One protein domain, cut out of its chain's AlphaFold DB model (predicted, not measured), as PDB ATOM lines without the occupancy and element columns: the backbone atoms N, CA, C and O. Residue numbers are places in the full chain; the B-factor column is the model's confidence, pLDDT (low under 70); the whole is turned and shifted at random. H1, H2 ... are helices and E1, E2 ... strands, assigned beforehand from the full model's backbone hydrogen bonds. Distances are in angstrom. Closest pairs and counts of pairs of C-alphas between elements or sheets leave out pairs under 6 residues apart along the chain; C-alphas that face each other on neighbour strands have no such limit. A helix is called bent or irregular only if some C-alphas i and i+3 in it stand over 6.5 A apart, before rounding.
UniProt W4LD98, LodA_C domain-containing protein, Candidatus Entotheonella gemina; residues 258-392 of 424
ATOM      1  N   HIS A 258     145.107 173.312 175.488       95.38
ATOM      2  CA  HIS A 258     145.167 172.595 176.761       95.38
ATOM      3  C   HIS A 258     144.723 173.448 177.954       95.38
ATOM      4  O   HIS A 258     144.078 172.943 178.875       95.38
ATOM      5  N   THR A 259     145.042 174.747 177.957       92.25
ATOM      6  CA  THR A 259     144.662 175.626 179.067       92.25
ATOM      7  C   THR A 259     143.158 175.849 179.139       92.25
ATOM      8  O   THR A 259     142.622 175.914 180.249       92.25
ATOM      9  N   ASP A 260     142.484 175.930 177.991       90.88
ATOM     10  CA  ASP A 260     141.030 176.068 177.929       90.88
ATOM     11  C   ASP A 260     140.357 174.774 178.365       90.88
ATOM     12  O   ASP A 260     139.548 174.795 179.291       90.88
ATOM     13  N   TYR A 261     140.761 173.630 177.805       94.06
ATOM     14  CA  TYR A 261     140.160 172.340 178.150       94.06
ATOM     15  C   TYR A 261     140.265 172.027 179.655       94.06
ATOM     16  O   TYR A 261     139.280 171.620 180.286       94.06
ATOM     17  N   ASN A 262     141.440 172.266 180.258       94.50
ATOM     18  CA  ASN A 262     141.628 172.094 181.700       94.50
ATOM     19  C   ASN A 262     140.757 173.069 182.505       94.50
ATOM     20  O   ASN A 262     140.159 172.687 183.508       94.50
ATOM     21  N   SER A 263     140.662 174.329 182.068       90.19
ATOM     22  CA  SER A 263     139.868 175.335 182.778       90.19
ATOM     23  C   SER A 263     138.371 175.047 182.681       90.19
ATOM     24  O   SER A 263     137.649 175.333 183.628       90.19
ATOM     25  N   CYS A 264     137.887 174.439 181.600       88.06
ATOM     26  CA  CYS A 264     136.466 174.237 181.308       88.06
ATOM     27  C   CYS A 264     135.795 173.074 182.063       88.06
ATOM     28  O   CYS A 264     135.021 172.317 181.485       88.06
ATOM     29  N   ALA A 265     136.037 172.968 183.373       90.62
ATOM     30  CA  ALA A 265     135.306 172.072 184.272       90.62
ATOM     31  C   ALA A 265     134.078 172.774 184.895       90.62
ATOM     32  O   ALA A 265     133.192 173.238 184.178       90.62
ATOM     33  N   THR A 266     134.019 172.861 186.224       89.69
ATOM     34  CA  THR A 266     132.956 173.510 187.008       89.69
ATOM     35  C   THR A 266     133.162 175.013 187.200       89.69
ATOM     36  O   THR A 266     134.226 175.444 187.628       89.69
ATOM     37  N   HIS A 267     132.137 175.830 186.967       91.44
ATOM     38  CA  HIS A 267     132.210 177.274 187.218       91.44
ATOM     39  C   HIS A 267     130.913 177.827 187.780       91.44
ATOM     40  O   HIS A 267     129.832 177.278 187.563       91.44
ATOM     41  N   LEU A 268     131.036 178.975 188.441       93.56
ATOM     42  CA  LEU A 268     129.917 179.887 188.605       93.56
ATOM     43  C   LEU A 268     129.556 180.523 187.247       93.56
ATOM     44  O   LEU A 268     130.434 180.714 186.399       93.56
ATOM     45  N   PRO A 269     128.283 180.883 187.037       92.44
ATOM     46  CA  PRO A 269     127.873 181.752 185.942       92.44
ATOM     47  C   PRO A 269     128.585 183.106 185.965       92.44
ATOM     48  O   PRO A 269     128.952 183.608 187.027       92.44
ATOM     49  N   ASN A 270     128.760 183.704 184.785       89.94
ATOM     50  CA  ASN A 270     129.279 185.061 184.639       89.94
ATOM     51  C   ASN A 270     128.439 185.846 183.608       89.94
ATOM     52  O   ASN A 270     128.519 185.531 182.418       89.94
ATOM     53  N   PRO A 271     127.649 186.857 184.025       92.62
ATOM     54  CA  PRO A 271     127.482 187.339 185.405       92.62
ATOM     55  C   PRO A 271     126.878 186.265 186.326       92.62
ATOM     56  O   PRO A 271     126.253 185.330 185.843       92.62
ATOM     57  N   ASN A 272     127.074 186.362 187.645       93.69
ATOM     58  CA  ASN A 272     126.475 185.411 188.586       93.69
ATOM     59  C   ASN A 272     125.080 185.904 189.024       93.69
ATOM     60  O   ASN A 272     124.977 187.018 189.552       93.69
ATOM     61  N   PRO A 273     123.996 185.121 188.843       92.50
ATOM     62  CA  PRO A 273     122.660 185.525 189.265       92.50
ATOM     63  C   PRO A 273     122.619 185.909 190.748       92.50
ATOM     64  O   PRO A 273     123.094 185.170 191.607       92.50
ATOM     65  N   GLY A 274     122.044 187.075 191.046       91.62
ATOM     66  CA  GLY A 274     121.970 187.623 192.402       91.62
ATOM     67  C   GLY A 274     123.225 188.363 192.882       91.62
ATOM     68  O   GLY A 274     123.146 189.020 193.919       91.62
ATOM     69  N   GLY A 275     124.334 188.330 192.131       93.00
ATOM     70  CA  GLY A 275     125.558 189.092 192.398       93.00
ATOM     71  C   GLY A 275     126.795 188.230 192.662       93.00
ATOM     72  O   GLY A 275     126.741 186.999 192.685       93.00
ATOM     73  N   ASP A 276     127.931 188.893 192.868       94.31
ATOM     74  CA  ASP A 276     129.206 188.222 193.124       94.31
ATOM     75  C   ASP A 276     129.252 187.596 194.524       94.31
ATOM     76  O   ASP A 276     128.798 188.170 195.523       94.31
ATOM     77  N   LEU A 277     129.852 186.410 194.606       95.44
ATOM     78  CA  LEU A 277     130.155 185.772 195.882       95.44
ATOM     79  C   LEU A 277     131.409 186.378 196.511       95.44
ATOM     80  O   LEU A 277     132.326 186.835 195.834       95.44
ATOM     81  N   SER A 278     131.440 186.374 197.838       94.31
ATOM     82  CA  SER A 278     132.585 186.763 198.651       94.31
ATOM     83  C   SER A 278     132.564 186.018 199.981       94.31
ATOM     84  O   SER A 278     131.525 185.526 200.426       94.31
ATOM     85  N   GLU A 279     133.701 186.004 200.672       92.31
ATOM     86  CA  GLU A 279     133.800 185.437 202.024       92.31
ATOM     87  C   GLU A 279     132.809 186.073 203.014       92.31
ATOM     88  O   GLU A 279     132.333 185.414 203.930       92.31
ATOM     89  N   ASN A 280     132.418 187.330 202.786       93.31
ATOM     90  CA  ASN A 280     131.494 188.054 203.658       93.31
ATOM     91  C   ASN A 280     130.015 187.725 203.406       93.31
ATOM     92  O   ASN A 280     129.181 188.025 204.258       93.31
ATOM     93  N   ASN A 281     129.660 187.175 202.238       94.62
ATOM     94  CA  ASN A 281     128.262 186.925 201.871       94.62
ATOM     95  C   ASN A 281     127.923 185.442 201.672       94.62
ATOM     96  O   ASN A 281     126.741 185.117 201.555       94.62
ATOM     97  N   ILE A 282     128.912 184.542 201.683       94.38
ATOM     98  CA  ILE A 282     128.705 183.125 201.365       94.38
ATOM     99  C   ILE A 282     127.741 182.415 202.325       94.38
ATOM    100  O   ILE A 282     126.907 181.626 201.884       94.38
ATOM    101  N   GLU A 283     127.779 182.724 203.623       92.44
ATOM    102  CA  GLU A 283     126.843 182.146 204.600       92.44
ATOM    103  C   GLU A 283     125.394 182.572 204.319       92.44
ATOM    104  O   GLU A 283     124.473 181.760 204.372       92.44
ATOM    105  N   ALA A 284     125.183 183.840 203.953       92.56
ATOM    106  CA  ALA A 284     123.863 184.342 203.582       92.56
ATOM    107  C   ALA A 284     123.395 183.772 202.232       92.56
ATOM    108  O   ALA A 284     122.227 183.410 202.092       92.56
ATOM    109  N   ALA A 285     124.305 183.650 201.260       92.31
ATOM    110  CA  ALA A 285     124.033 183.106 199.930       92.31
ATOM    111  C   ALA A 285     123.660 181.616 199.957       92.31
ATOM    112  O   ALA A 285     122.829 181.167 199.175       92.31
ATOM    113  N   THR A 286     124.253 180.849 200.870       89.50
ATOM    114  CA  THR A 286     123.980 179.412 201.051       89.50
ATOM    115  C   THR A 286     122.831 179.144 202.027       89.50
ATOM    116  O   THR A 286     122.361 178.011 202.154       89.50
ATOM    117  N   GLY A 287     122.343 180.184 202.707       85.81
ATOM    118  CA  GLY A 287     121.193 180.113 203.593       85.81
ATOM    119  C   GLY A 287     119.883 179.823 202.853       85.81
ATOM    120  O   GLY A 287     119.750 180.013 201.648       85.81
ATOM    121  N   LYS A 288     118.852 179.424 203.607       83.62
ATOM    122  CA  LYS A 288     117.524 179.043 203.081       83.62
ATOM    123  C   LYS A 288     116.878 180.089 202.152       83.62
ATOM    124  O   LYS A 288     116.089 179.718 201.290       83.62
ATOM    125  N   ASN A 289     117.195 181.369 202.349       86.06
ATOM    126  CA  ASN A 289     116.661 182.496 201.578       86.06
ATOM    127  C   ASN A 289     117.745 183.190 200.731       86.06
ATOM    128  O   ASN A 289     117.586 184.358 200.380       86.06
ATOM    129  N   GLY A 290     118.864 182.511 200.466       86.31
ATOM    130  CA  GLY A 290     119.939 183.043 199.642       86.31
ATOM    131  C   GLY A 290     119.455 183.346 198.227       86.31
ATOM    132  O   GLY A 290     118.769 182.536 197.603       86.31
ATOM    133  N   THR A 291     119.787 184.536 197.731       89.69
ATOM    134  CA  THR A 291     119.406 185.002 196.388       89.69
ATOM    135  C   THR A 291     120.563 184.963 195.397       89.69
ATOM    136  O   THR A 291     120.330 185.058 194.195       89.69
ATOM    137  N   ILE A 292     121.797 184.833 195.892       93.88
ATOM    138  CA  ILE A 292     123.001 184.701 195.073       93.88
ATOM    139  C   ILE A 292     123.163 183.235 194.675       93.88
ATOM    140  O   ILE A 292     123.108 182.346 195.525       93.88
ATOM    141  N   ASN A 293     123.388 182.979 193.389       93.44
ATOM    142  CA  ASN A 293     123.660 181.638 192.901       93.44
ATOM    143  C   ASN A 293     124.985 181.105 193.468       93.44
ATOM    144  O   ASN A 293     126.036 181.734 193.357       93.44
ATOM    145  N   THR A 294     124.917 179.901 194.027       94.81
ATOM    146  CA  THR A 294     126.061 179.131 194.533       94.81
ATOM    147  C   THR A 294     126.269 177.835 193.755       94.81
ATOM    148  O   THR A 294     127.214 177.104 194.045       94.81
ATOM    149  N   ILE A 295     125.391 177.540 192.789       93.56
ATOM    150  CA  ILE A 295     125.414 176.312 191.996       93.56
ATOM    151  C   ILE A 295     126.525 176.405 190.955       93.56
ATOM    152  O   ILE A 295     126.719 177.448 190.320       93.56
ATOM    153  N   LEU A 296     127.226 175.291 190.785       93.12
ATOM    154  CA  LEU A 296     128.272 175.110 189.795       93.12
ATOM    155  C   LEU A 296     127.722 174.453 188.531       93.12
ATOM    156  O   LEU A 296     126.891 173.547 188.577       93.12
ATOM    157  N   TYR A 297     128.231 174.902 187.393       91.31
ATOM    158  CA  TYR A 297     127.811 174.451 186.073       91.31
ATOM    159  C   TYR A 297     129.021 174.030 185.252       91.31
ATOM    160  O   TYR A 297     130.135 174.513 185.450       91.31
ATOM    161  N   SER A 298     128.788 173.123 184.311       86.62
ATOM    162  CA  SER A 298     129.785 172.729 183.316       86.62
ATOM    163  C   SER A 298     129.641 173.594 182.063       86.62
ATOM    164  O   SER A 298     128.539 174.044 181.750       86.62
ATOM    165  N   SER A 299     130.742 173.829 181.342       82.81
ATOM    166  CA  SER A 299     130.691 174.626 180.104       82.81
ATOM    167  C   SER A 299     130.126 173.813 178.937       82.81
ATOM    168  O   SER A 299     129.085 174.180 178.399       82.81
ATOM    169  N   TRP A 300     130.770 172.694 178.575       83.81
ATOM    170  CA  TRP A 300     130.474 171.966 177.328       83.81
ATOM    171  C   TRP A 300     130.518 170.440 177.506       83.81
ATOM    172  O   TRP A 300     131.411 169.786 176.976       83.81
ATOM    173  N   PRO A 301     129.587 169.830 178.257       81.12
ATOM    174  CA  PRO A 301     129.717 168.425 178.642       81.12
ATOM    175  C   PRO A 301     129.849 167.430 177.481       81.12
ATOM    176  O   PRO A 301     130.457 166.387 177.662       81.12
ATOM    177  N   ALA A 302     129.287 167.708 176.302       86.25
ATOM    178  CA  ALA A 302     129.402 166.800 175.156       86.25
ATOM    179  C   ALA A 302     130.792 166.817 174.501       86.25
ATOM    180  O   ALA A 302     131.290 165.764 174.123       86.25
ATOM    181  N   GLN A 303     131.452 167.976 174.441       88.69
ATOM    182  CA  GLN A 303     132.808 168.078 173.892       88.69
ATOM    183  C   GLN A 303     133.889 167.790 174.940       88.69
ATOM    184  O   GLN A 303     134.921 167.184 174.661       88.69
ATOM    185  N   ARG A 304     133.611 168.205 176.178       90.94
ATOM    186  CA  ARG A 304     134.465 168.083 177.353       90.94
ATOM    187  C   ARG A 304     133.655 167.409 178.459       90.94
ATOM    188  O   ARG A 304     133.052 168.109 179.284       90.94
ATOM    189  N   PRO A 305     133.618 166.067 178.507       93.88
ATOM    190  CA  PRO A 305     132.945 165.354 179.581       93.88
ATOM    191  C   PRO A 305     133.489 165.796 180.934       93.88
ATOM    192  O   PRO A 305     134.698 165.912 181.134       93.88
ATOM    193  N   VAL A 306     132.600 166.116 181.873       92.75
ATOM    194  CA  VAL A 306     133.021 166.521 183.219       92.75
ATOM    195  C   VAL A 306     132.954 165.329 184.148       92.75
ATOM    196  O   VAL A 306     133.963 164.986 184.754       92.75
ATOM    197  N   ALA A 307     131.792 164.687 184.207       94.06
ATOM    198  CA  ALA A 307     131.559 163.475 184.970       94.06
ATOM    199  C   ALA A 307     131.200 162.340 184.013       94.06
ATOM    200  O   ALA A 307     130.392 162.543 183.114       94.06
ATOM    201  N   VAL A 308     131.791 161.170 184.211       95.81
ATOM    202  CA  VAL A 308     131.664 160.014 183.321       95.81
ATOM    203  C   VAL A 308     131.468 158.738 184.128       95.81
ATOM    204  O   VAL A 308     131.918 158.630 185.270       95.81
ATOM    205  N   TYR A 309     130.802 157.759 183.529       95.62
ATOM    206  CA  TYR A 309     130.731 156.396 184.049       95.62
ATOM    207  C   TYR A 309     131.776 155.558 183.318       95.62
ATOM    208  O   TYR A 309     131.821 155.588 182.092       95.62
ATOM    209  N   THR A 310     132.625 154.829 184.040       95.25
ATOM    210  CA  THR A 310     133.676 154.020 183.403       95.25
ATOM    211  C   THR A 310     133.174 152.614 183.101       95.25
ATOM    212  O   THR A 310     132.324 152.079 183.823       95.25
ATOM    213  N   TYR A 311     133.699 152.000 182.038       96.44
ATOM    214  CA  TYR A 311     133.430 150.590 181.757       96.44
ATOM    215  C   TYR A 311     133.870 149.698 182.919       96.44
ATOM    216  O   TYR A 311     133.095 148.844 183.344       96.44
ATOM    217  N   ASP A 312     135.055 149.942 183.479       94.00
ATOM    218  CA  ASP A 312     135.613 149.137 184.567       94.00
ATOM    219  C   ASP A 312     134.741 149.169 185.826       94.00
ATOM    220  O   ASP A 312     134.496 148.124 186.429       94.00
ATOM    221  N   ASP A 313     134.206 150.337 186.204       93.69
ATOM    222  CA  ASP A 313     133.308 150.439 187.358       93.69
ATOM    223  C   ASP A 313     132.003 149.677 187.113       93.69
ATOM    224  O   ASP A 313     131.540 148.955 187.994       93.69
ATOM    225  N   VAL A 314     131.406 149.805 185.924       95.25
ATOM    226  CA  VAL A 314     130.177 149.076 185.569       95.25
ATOM    227  C   VAL A 314     130.431 147.570 185.496       95.25
ATOM    228  O   VAL A 314     129.628 146.785 185.998       95.25
ATOM    229  N   HIS A 315     131.561 147.152 184.928       94.81
ATOM    230  CA  HIS A 315     131.954 145.752 184.832       94.81
ATOM    231  C   HIS A 315     132.213 145.133 186.212       94.81
ATOM    232  O   HIS A 315     131.729 144.036 186.493       94.81
ATOM    233  N   ALA A 316     132.876 145.858 187.118       94.81
ATOM    234  CA  ALA A 316     133.077 145.436 188.506       94.81
ATOM    235  C   ALA A 316     131.755 145.244 189.279       94.81
ATOM    236  O   ALA A 316     131.727 144.532 190.283       94.81
ATOM    237  N   HIS A 317     130.663 145.845 188.799       94.94
ATOM    238  CA  HIS A 317     129.305 145.683 189.321       94.94
ATOM    239  C   HIS A 317     128.425 144.794 188.424       94.94
ATOM    240  O   HIS A 317     127.203 144.908 188.460       94.94
ATOM    241  N   ASP A 318     129.023 143.912 187.616       93.81
ATOM    242  CA  ASP A 318     128.319 142.956 186.751       93.81
ATOM    243  C   ASP A 318     127.304 143.619 185.796       93.81
ATOM    244  O   ASP A 318     126.180 143.156 185.600       93.81
ATOM    245  N   GLY A 319     127.675 144.772 185.234       92.00
ATOM    246  CA  GLY A 319     126.830 145.512 184.294       92.00
ATOM    247  C   GLY A 319     125.711 146.324 184.948       92.00
ATOM    248  O   GLY A 319     124.887 146.911 184.237       92.00
ATOM    249  N   GLN A 320     125.649 146.372 186.282       90.12
ATOM    250  CA  GLN A 320     124.637 147.142 186.999       90.12
ATOM    251  C   GLN A 320     124.935 148.645 186.943       90.12
ATOM    252  O   GLN A 320     126.067 149.094 187.095       90.12
ATOM    253  N   TRP A 321     123.879 149.440 186.757       88.31
ATOM    254  CA  TRP A 321     123.910 150.902 186.756       88.31
ATOM    255  C   TRP A 321     122.710 151.426 187.569       88.31
ATOM    256  O   TRP A 321     121.627 150.836 187.464       88.31
ATOM    257  N   PRO A 322     122.843 152.523 188.344       83.06
ATOM    258  CA  PRO A 322     123.980 153.447 188.390       83.06
ATOM    259  C   PRO A 322     125.154 152.977 189.254       83.06
ATOM    260  O   PRO A 322     124.966 152.531 190.383       83.06
ATOM    261  N   VAL A 323     126.371 153.171 188.737       86.69
ATOM    262  CA  VAL A 323     127.606 153.223 189.540       86.69
ATOM    263  C   VAL A 323     127.938 154.676 189.873       86.69
ATOM    264  O   VAL A 323     127.320 155.599 189.343       86.69
ATOM    265  N   ARG A 324     128.895 154.910 190.769       87.12
ATOM    266  CA  ARG A 324     129.349 156.274 191.058       87.12
ATOM    267  C   ARG A 324     130.133 156.825 189.853       87.12
ATOM    268  O   ARG A 324     131.042 156.134 189.403       87.12
ATOM    269  N   PRO A 325     129.818 158.028 189.342       92.75
ATOM    270  CA  PRO A 325     130.607 158.630 188.273       92.75
ATOM    271  C   PRO A 325     131.976 159.104 188.781       92.75
ATOM    272  O   PRO A 325     132.165 159.355 189.974       92.75
ATOM    273  N   ARG A 326     132.911 159.275 187.847       93.75
ATOM    274  CA  ARG A 326     134.251 159.842 188.057       93.75
ATOM    275  C   ARG A 326     134.415 161.130 187.265       93.75
ATOM    276  O   ARG A 326     133.721 161.327 186.269       93.75
ATOM    277  N   TYR A 327     135.341 162.002 187.659       95.00
ATOM    278  CA  TYR A 327     135.722 163.114 186.788       95.00
ATOM    279  C   TYR A 327     136.491 162.585 185.576       95.00
ATOM    280  O   TYR A 327     137.358 161.736 185.746       95.00
ATOM    281  N   SER A 328     136.194 163.059 184.361       96.00
ATOM    282  CA  SER A 328     136.896 162.616 183.138       96.00
ATOM    283  C   SER A 328     138.381 162.992 183.159       96.00
ATOM    284  O   SER A 328     139.242 162.165 182.873       96.00
ATOM    285  N   VAL A 329     138.685 164.222 183.586       95.69
ATOM    286  CA  VAL A 329     140.045 164.642 183.938       95.69
ATOM    287  C   VAL A 329     140.267 164.329 185.411       95.69
ATOM    288  O   VAL A 329     139.645 164.939 186.284       95.69
ATOM    289  N   ARG A 330     141.153 163.371 185.659       92.81
ATOM    290  CA  ARG A 330     141.529 162.835 186.971       92.81
ATOM    291  C   ARG A 330     143.004 162.444 186.934       92.81
ATOM    292  O   ARG A 330     143.625 162.555 185.886       92.81
ATOM    293  N   GLY A 331     143.578 162.028 188.055       91.00
ATOM    294  CA  GLY A 331     145.009 161.721 188.135       91.00
ATOM    295  C   GLY A 331     145.746 162.535 189.181       91.00
ATOM    296  O   GLY A 331     145.161 163.398 189.838       91.00
ATOM    297  N   GLU A 332     147.038 162.253 189.318       92.56
ATOM    298  CA  GLU A 332     147.928 162.990 190.217       92.56
ATOM    299  C   GLU A 332     147.862 164.497 189.933       92.56
ATOM    300  O   GLU A 332     147.923 164.911 188.778       92.56
ATOM    301  N   GLY A 333     147.679 165.320 190.969       93.44
ATOM    302  CA  GLY A 333     147.574 166.781 190.815       93.44
ATOM    303  C   GLY A 333     146.184 167.308 190.429       93.44
ATOM    304  O   GLY A 333     146.028 168.502 190.152       93.44
ATOM    305  N   THR A 334     145.152 166.454 190.431       94.94
ATOM    306  CA  THR A 334     143.747 166.866 190.212       94.94
ATOM    307  C   THR A 334     142.936 167.054 191.495       94.94
ATOM    308  O   THR A 334     141.801 167.532 191.431       94.94
ATOM    309  N   ALA A 335     143.506 166.728 192.660       92.88
ATOM    310  CA  ALA A 335     142.882 166.972 193.956       92.88
ATOM    311  C   ALA A 335     142.570 168.467 194.118       92.88
ATOM    312  O   ALA A 335     143.479 169.299 194.133       92.88
ATOM    313  N   ALA A 336     141.287 168.818 194.218       93.38
ATOM    314  CA  ALA A 336     140.886 170.213 194.173       93.38
ATOM    315  C   ALA A 336     141.350 170.973 195.417       93.38
ATOM    316  O   ALA A 336     141.181 170.527 196.557       93.38
ATOM    317  N   MET A 337     141.910 172.157 195.190       91.62
ATOM    318  CA  MET A 337     142.404 173.033 196.242       91.62
ATOM    319  C   MET A 337     141.820 174.435 196.109       91.62
ATOM    320  O   MET A 337     141.242 174.808 195.090       91.62
ATOM    321  N   GLN A 338     141.958 175.214 197.177       91.00
ATOM    322  CA  GLN A 338     141.713 176.646 197.110       91.00
ATOM    323  C   GLN A 338     142.949 177.324 196.519       91.00
ATOM    324  O   GLN A 338     144.073 177.052 196.952       91.00
ATOM    325  N   HIS A 339     142.748 178.229 195.572       89.12
ATOM    326  CA  HIS A 339     143.805 179.044 194.998       89.12
ATOM    327  C   HIS A 339     143.812 180.438 195.626       89.12
ATOM    328  O   HIS A 339     142.776 181.073 195.816       89.12
ATOM    329  N   ALA A 340     145.007 180.945 195.929       84.00
ATOM    330  CA  ALA A 340     145.169 182.336 196.326       84.00
ATOM    331  C   ALA A 340     145.066 183.243 195.091       84.00
ATOM    332  O   ALA A 340     145.725 182.999 194.080       84.00
ATOM    333  N   GLY A 341     144.281 184.315 195.174       83.12
ATOM    334  CA  GLY A 341     144.137 185.263 194.075       83.12
ATOM    335  C   GLY A 341     143.071 186.326 194.337       83.12
ATOM    336  O   GLY A 341     142.398 186.290 195.368       83.12
ATOM    337  N   PRO A 342     142.927 187.300 193.424       75.75
ATOM    338  CA  PRO A 342     141.815 188.233 193.470       75.75
ATOM    339  C   PRO A 342     140.514 187.500 193.110       75.75
ATOM    340  O   PRO A 342     140.406 186.929 192.028       75.75
ATOM    341  N   GLY A 343     139.526 187.541 194.002       86.69
ATOM    342  CA  GLY A 343     138.199 186.960 193.776       86.69
ATOM    343  C   GLY A 343     137.804 185.916 194.818       86.69
ATOM    344  O   GLY A 343     138.580 185.564 195.703       86.69
ATOM    345  N   PHE A 344     136.559 185.458 194.728       93.31
ATOM    346  CA  PHE A 344     136.047 184.367 195.549       93.31
ATOM    347  C   PHE A 344     136.430 183.028 194.921       93.31
ATOM    348  O   PHE A 344     136.082 182.765 193.771       93.31
ATOM    349  N   ASP A 345     137.129 182.194 195.684       93.88
ATOM    350  CA  ASP A 345     137.548 180.860 195.268       93.88
ATOM    351  C   ASP A 345     137.343 179.872 196.413       93.88
ATOM    352  O   ASP A 345     137.702 180.138 197.567       93.88
ATOM    353  N   ARG A 346     136.754 178.722 196.089       93.88
ATOM    354  CA  ARG A 346     136.549 177.604 197.005       93.88
ATOM    355  C   ARG A 346     136.962 176.311 196.311       93.88
ATOM    356  O   ARG A 346     136.688 176.167 195.124       93.88
ATOM    357  N   PRO A 347     137.507 175.323 197.042       93.12
ATOM    358  CA  PRO A 347     137.973 174.075 196.439       93.12
ATOM    359  C   PRO A 347     136.943 173.365 195.539       93.12
ATOM    360  O   PRO A 347     137.302 172.862 194.480       93.12
ATOM    361  N   ALA A 348     135.649 173.386 195.886       93.25
ATOM    362  CA  ALA A 348     134.580 172.801 195.062       93.25
ATOM    363  C   ALA A 348     134.470 173.407 193.649       93.25
ATOM    364  O   ALA A 348     133.969 172.760 192.735       93.25
ATOM    365  N   MET A 349     134.970 174.629 193.440       93.62
ATOM    366  CA  MET A 349     135.020 175.296 192.135       93.62
ATOM    367  C   MET A 349     136.123 174.723 191.227       93.62
ATOM    368  O   MET A 349     136.044 174.868 190.007       93.62
ATOM    369  N   ASN A 350     137.111 174.032 191.804       94.06
ATOM    370  CA  ASN A 350     138.345 173.598 191.143       94.06
ATOM    371  C   ASN A 350     138.413 172.079 190.923       94.06
ATOM    372  O   ASN A 350     139.491 171.526 190.719       94.06
ATOM    373  N   VAL A 351     137.268 171.396 190.938       93.94
ATOM    374  CA  VAL A 351     137.167 169.952 190.682       93.94
ATOM    375  C   VAL A 351     137.214 169.614 189.189       93.94
ATOM    376  O   VAL A 351     136.923 170.448 188.322       93.94
ATOM    377  N   GLY A 352     137.577 168.363 188.893       93.81
ATOM    378  CA  GLY A 352     137.612 167.810 187.541       93.81
ATOM    379  C   GLY A 352     138.607 168.502 186.616       93.81
ATOM    380  O   GLY A 352     138.312 168.638 185.431       93.81
ATOM    381  N   ARG A 353     139.727 169.000 187.149       95.06
ATOM    382  CA  ARG A 353     140.822 169.659 186.421       95.06
ATOM    383  C   ARG A 353     142.142 169.470 187.169       95.06
ATOM    384  O   ARG A 353     142.139 169.243 188.377       95.06
ATOM    385  N   TYR A 354     143.259 169.643 186.474       96.00
ATOM    386  CA  TYR A 354     144.566 169.798 187.109       96.00
ATOM    387  C   TYR A 354     144.683 171.158 187.792       96.00
ATOM    388  O   TYR A 354     144.255 172.173 187.230       96.00
ATOM    389  N   GLN A 355     145.289 171.168 188.979       94.62
ATOM    390  CA  GLN A 355     145.492 172.386 189.764       94.62
ATOM    391  C   GLN A 355     146.654 173.239 189.221       94.62
ATOM    392  O   GLN A 355     146.588 174.468 189.282       94.62
ATOM    393  N   ASP A 356     147.671 172.616 188.610       93.50
ATOM    394  CA  ASP A 356     148.605 173.286 187.697       93.50
ATOM    395  C   ASP A 356     148.218 172.965 186.245       93.50
ATOM    396  O   ASP A 356     148.195 171.816 185.806       93.50
ATOM    397  N   ARG A 357     147.926 174.002 185.454       90.88
ATOM    398  CA  ARG A 357     147.542 173.848 184.041       90.88
ATOM    399  C   ARG A 357     148.624 173.157 183.204       90.88
ATOM    400  O   ARG A 357     148.288 172.558 182.185       90.88
ATOM    401  N   LYS A 358     149.900 173.245 183.596       93.88
ATOM    402  CA  LYS A 358     151.012 172.591 182.886       93.88
ATOM    403  C   LYS A 358     150.920 171.074 182.941       93.88
ATOM    404  O   LYS A 358     151.291 170.417 181.972       93.88
ATOM    405  N   ASP A 359     150.382 170.525 184.021       94.62
ATOM    406  CA  ASP A 359     150.259 169.078 184.172       94.62
ATOM    407  C   ASP A 359     149.263 168.515 183.161       94.62
ATOM    408  O   ASP A 359     149.481 167.438 182.605       94.62
ATOM    409  N   PHE A 360     148.235 169.287 182.799       95.75
ATOM    410  CA  PHE A 360     147.306 168.886 181.749       95.75
ATOM    411  C   PHE A 360     147.977 168.751 180.369       95.75
ATOM    412  O   PHE A 360     147.638 167.837 179.617       95.75
ATOM    413  N   LEU A 361     148.981 169.579 180.041       94.94
ATOM    414  CA  LEU A 361     149.726 169.452 178.774       94.94
ATOM    415  C   LEU A 361     150.406 168.082 178.639       94.94
ATOM    416  O   LEU A 361     150.568 167.591 177.524       94.94
ATOM    417  N   SER A 362     150.785 167.462 179.757       93.94
ATOM    418  CA  SER A 362     151.441 166.148 179.771       93.94
ATOM    419  C   SER A 362     150.455 164.982 179.890       93.94
ATOM    420  O   SER A 362     150.860 163.831 179.754       93.94
ATOM    421  N   ASN A 363     149.174 165.263 180.153       96.06
ATOM    422  CA  ASN A 363     148.194 164.249 180.541       96.06
ATOM    423  C   ASN A 363     146.888 164.263 179.733       96.06
ATOM    424  O   ASN A 363     146.085 163.351 179.897       96.06
ATOM    425  N   TRP A 364     146.663 165.233 178.842       95.94
ATOM    426  CA  TRP A 364     145.447 165.294 178.013       95.94
ATOM    427  C   TRP A 364     145.173 163.986 177.261       95.94
ATOM    428  O   TRP A 364     144.042 163.522 177.226       95.94
ATOM    429  N   SER A 365     146.216 163.344 176.732       96.25
ATOM    430  CA  SER A 365     146.097 162.099 175.969       96.25
ATOM    431  C   SER A 365     145.755 160.876 176.823       96.25
ATOM    432  O   SER A 365     145.547 159.804 176.265       96.25
ATOM    433  N   ARG A 366     145.741 161.001 178.157       97.25
ATOM    434  CA  ARG A 366     145.368 159.917 179.078       97.25
ATOM    435  C   ARG A 366     143.866 159.841 179.342       97.25
ATOM    436  O   ARG A 366     143.419 158.865 179.938       97.25
ATOM    437  N   ILE A 367     143.104 160.864 178.956       96.94
ATOM    438  CA  ILE A 367     141.650 160.871 179.120       96.94
ATOM    439  C   ILE A 367     141.051 159.743 178.273       96.94
ATOM    440  O   ILE A 367     141.422 159.572 177.111       96.94
ATOM    441  N   GLY A 368     140.125 158.982 178.859       96.88
ATOM    442  CA  GLY A 368     139.407 157.937 178.138       96.88
ATOM    443  C   GLY A 368     138.345 158.506 177.198       96.88
ATOM    444  O   GLY A 368     137.958 159.671 177.286       96.88
ATOM    445  N   VAL A 369     137.834 157.669 176.301       97.00
ATOM    446  CA  VAL A 369     136.787 158.070 175.350       97.00
ATOM    447  C   VAL A 369     135.457 157.464 175.776       97.00
ATOM    448  O   VAL A 369     135.368 156.268 176.036       97.00
ATOM    449  N   VAL A 370     134.414 158.285 175.848       97.75
ATOM    450  CA  VAL A 370     133.046 157.863 176.150       97.75
ATOM    451  C   VAL A 370     132.386 157.347 174.878       97.75
ATOM    452  O   VAL A 370     132.136 158.110 173.940       97.75
ATOM    453  N   ILE A 371     132.064 156.054 174.866       97.31
ATOM    454  CA  ILE A 371     131.356 155.395 173.767       97.31
ATOM    455  C   ILE A 371     130.186 154.549 174.273       97.31
ATOM    456  O   ILE A 371     130.149 154.106 175.420       97.31
ATOM    457  N   GLN A 372     129.196 154.326 173.413       97.38
ATOM    458  CA  GLN A 372     128.037 153.495 173.700       97.38
ATOM    459  C   GLN A 372     128.465 152.032 173.870       97.38
ATOM    460  O   GLN A 372     129.245 151.519 173.071       97.38
ATOM    461  N   GLY A 373     127.895 151.340 174.858       97.19
ATOM    462  CA  GLY A 373     128.229 149.964 175.237       97.19
ATOM    463  C   GLY A 373     128.471 149.009 174.059       97.19
ATOM    464  O   GLY A 373     129.563 148.466 173.960       97.19
ATOM    465  N   PRO A 374     127.534 148.848 173.103       97.06
ATOM    466  CA  PRO A 374     127.712 147.951 171.958       97.06
ATOM    467  C   PRO A 374     128.896 148.270 171.028       97.06
ATOM    468  O   PRO A 374     129.258 147.419 170.222       97.06
ATOM    469  N   ALA A 375     129.476 149.473 171.099       97.00
ATOM    470  CA  ALA A 375     130.683 149.841 170.360       97.00
ATOM    471  C   ALA A 375     131.981 149.446 171.094       97.00
ATOM    472  O   ALA A 375     133.055 149.484 170.497       97.00
ATOM    473  N   ILE A 376     131.897 149.057 172.370       97.25
ATOM    474  CA  ILE A 376     133.035 148.592 173.165       97.25
ATOM    475  C   ILE A 376     133.388 147.165 172.734       97.25
ATOM    476  O   ILE A 376     132.533 146.280 172.649       97.25
ATOM    477  N   HIS A 377     134.670 146.922 172.466       94.81
ATOM    478  CA  HIS A 377     135.155 145.596 172.102       94.81
ATOM    479  C   HIS A 377     134.856 144.577 173.216       94.81
ATOM    480  O   HIS A 377     135.146 144.826 174.383       94.81
ATOM    481  N   ASN A 378     134.287 143.421 172.851       94.38
ATOM    482  CA  ASN A 378     133.835 142.378 173.783       94.38
ATOM    483  C   ASN A 378     132.806 142.850 174.831       94.38
ATOM    484  O   ASN A 378     132.771 142.318 175.943       94.38
ATOM    485  N   TYR A 379     131.947 143.819 174.493       97.25
ATOM    486  CA  TYR A 379     130.855 144.220 175.378       97.25
ATOM    487  C   TYR A 379     129.916 143.036 175.691       97.25
ATOM    488  O   TYR A 379     129.397 142.422 174.756       97.25
ATOM    489  N   PRO A 380     129.671 142.694 176.972       96.88
ATOM    490  CA  PRO A 380     128.850 141.534 177.319       96.88
ATOM    491  C   PRO A 380     127.387 141.665 176.869       96.88
ATOM    492  O   PRO A 380     126.728 142.663 177.157       96.88
ATOM    493  N   ASP A 381     126.834 140.614 176.252       94.12
ATOM    494  CA  ASP A 381     125.447 140.597 175.744       94.12
ATOM    495  C   ASP A 381     124.379 140.860 176.820       94.12
ATOM    496  O   ASP A 381     123.295 141.364 176.514       94.12
ATOM    497  N   GLY A 382     124.670 140.506 178.078       94.19
ATOM    498  CA  GLY A 382     123.773 140.712 179.217       94.19
ATOM    499  C   GLY A 382     123.742 142.149 179.739       94.19
ATOM    500  O   GLY A 382     122.871 142.482 180.543       94.19
ATOM    501  N   TYR A 383     124.674 143.004 179.310       95.94
ATOM    502  CA  TYR A 383     124.752 144.379 179.789       95.94
ATOM    503  C   TYR A 383     123.774 145.279 179.036       95.94
ATOM    504  O   TYR A 383     123.412 145.056 177.877       95.94
ATOM    505  N   ARG A 384     123.347 146.351 179.706       94.69
ATOM    506  CA  ARG A 384     122.489 147.381 179.114       94.69
ATOM    507  C   ARG A 384     123.145 147.980 177.865       94.69
ATOM    508  O   ARG A 384     124.278 148.445 177.919       94.69
ATOM    509  N   LYS A 385     122.436 147.997 176.734       95.12
ATOM    510  CA  LYS A 385     122.959 148.490 175.439       95.12
ATOM    511  C   LYS A 385     122.923 150.013 175.296       95.12
ATOM    512  O   LYS A 385     123.481 150.565 174.353       95.12
ATOM    513  N   ASP A 386     122.228 150.690 176.196       93.44
ATOM    514  CA  ASP A 386     122.012 152.133 176.182       93.44
ATOM    515  C   ASP A 386     123.000 152.909 177.067       93.44
ATOM    516  O   ASP A 386     122.920 154.134 177.125       93.44
ATOM    517  N   LEU A 387     123.939 152.219 177.728       95.62
ATOM    518  CA  LEU A 387     124.997 152.855 178.513       95.62
ATOM    519  C   LEU A 387     126.025 153.529 177.604       95.62
ATOM    520  O   LEU A 387     126.408 152.963 176.583       95.62
ATOM    521  N   TYR A 388     126.505 154.700 178.019       97.25
ATOM    522  CA  TYR A 388     127.676 155.362 177.447       97.25
ATOM    523  C   TYR A 388     128.762 155.361 178.512       97.25
ATOM    524  O   TYR A 388     128.553 155.881 179.610       97.25
ATOM    525  N   LEU A 389     129.880 154.713 178.201       97.62
ATOM    526  CA  LEU A 389     130.926 154.397 179.159       97.62
ATOM    527  C   LEU A 389     132.266 154.889 178.635       97.62
ATOM    528  O   LEU A 389     132.586 154.733 177.458       97.62
ATOM    529  N   GLU A 390     133.048 155.473 179.527       97.56
ATOM    530  CA  GLU A 390     134.437 155.800 179.261       97.56
ATOM    531  C   GLU A 390     135.286 154.524 179.235       97.56
ATOM    532  O   GLU A 390     135.213 153.696 180.150       97.56
ATOM    533  N   VAL A 391     136.105 154.395 178.193       97.12
ATOM    534  CA  VAL A 391     137.053 153.296 177.981       97.12
ATOM    535  C   VAL A 391     138.461 153.830 177.727       97.12
ATOM    536  O   VAL A 391     138.630 155.000 177.379       97.12
ATOM    537  N   GLU A 392     139.468 152.964 177.877       96.00
ATOM    538  CA  GLU A 392     140.875 153.241 177.524       96.00
ATOM    539  C   GLU A 392     141.489 154.464 178.240       96.00
ATOM    540  O   GLU A 392     142.430 155.086 177.751       96.00
TER     541      GLU A 392
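Overview. This is residues 258 to 392 of the 424 residues of the protein "LodA_C domain-containing protein" of Candidatus Entotheonella gemina (UniProt W4LD98). This is a loose body with little regular structure, mostly winding links, with H2 toward one end, hairpin E1 E2 with H3 at the other, and H1 crossing H5 between. Of 135 printed residues, 39 are in named elements, H1 to H5, then antiparallel E1 and E2; the class is mixed. The radius of gyration of the C-alphas is 17.9 A, the spans 55 by 37 by 22 A.

Along the chain. H1 is residues 258 to 263, from C-alpha (145.167, 172.595, 176.761); H2 282 to 286; H3 311 to 316; H4 347 to 350. H5, 357 to 366, 14.9 A, is irregular: C-alphas 362 and 365 are 7.7 A apart. E1 is 369 to 372; E2, 388 to 391, ends at (137.053, 153.296, 177.981).

Arrangement. H1 and H5 touch, about perpendicular at 77 degrees; closest C-alphas, His 258 and Leu 361, 5.9 A. H2 and H4 touch no helix. C-alphas Tyr 311 of H3 and Leu 389 of E2 are closest, 5.2 A. In hairpin E1 E2, N 371 and O 389 are within hydrogen-bond range, 3.0 A. H1, H2 and H3 have every O i to N i+4 pair within range; H5 has 2 of 6, and 5 of 7 O i to N i+3.

Size, cuts and confidence. The printed part has no cut. Links H1 to H2, H2 to H3, H3 to H4 and E1 to E2 are long. No printed residue is under 70 in pLDDT.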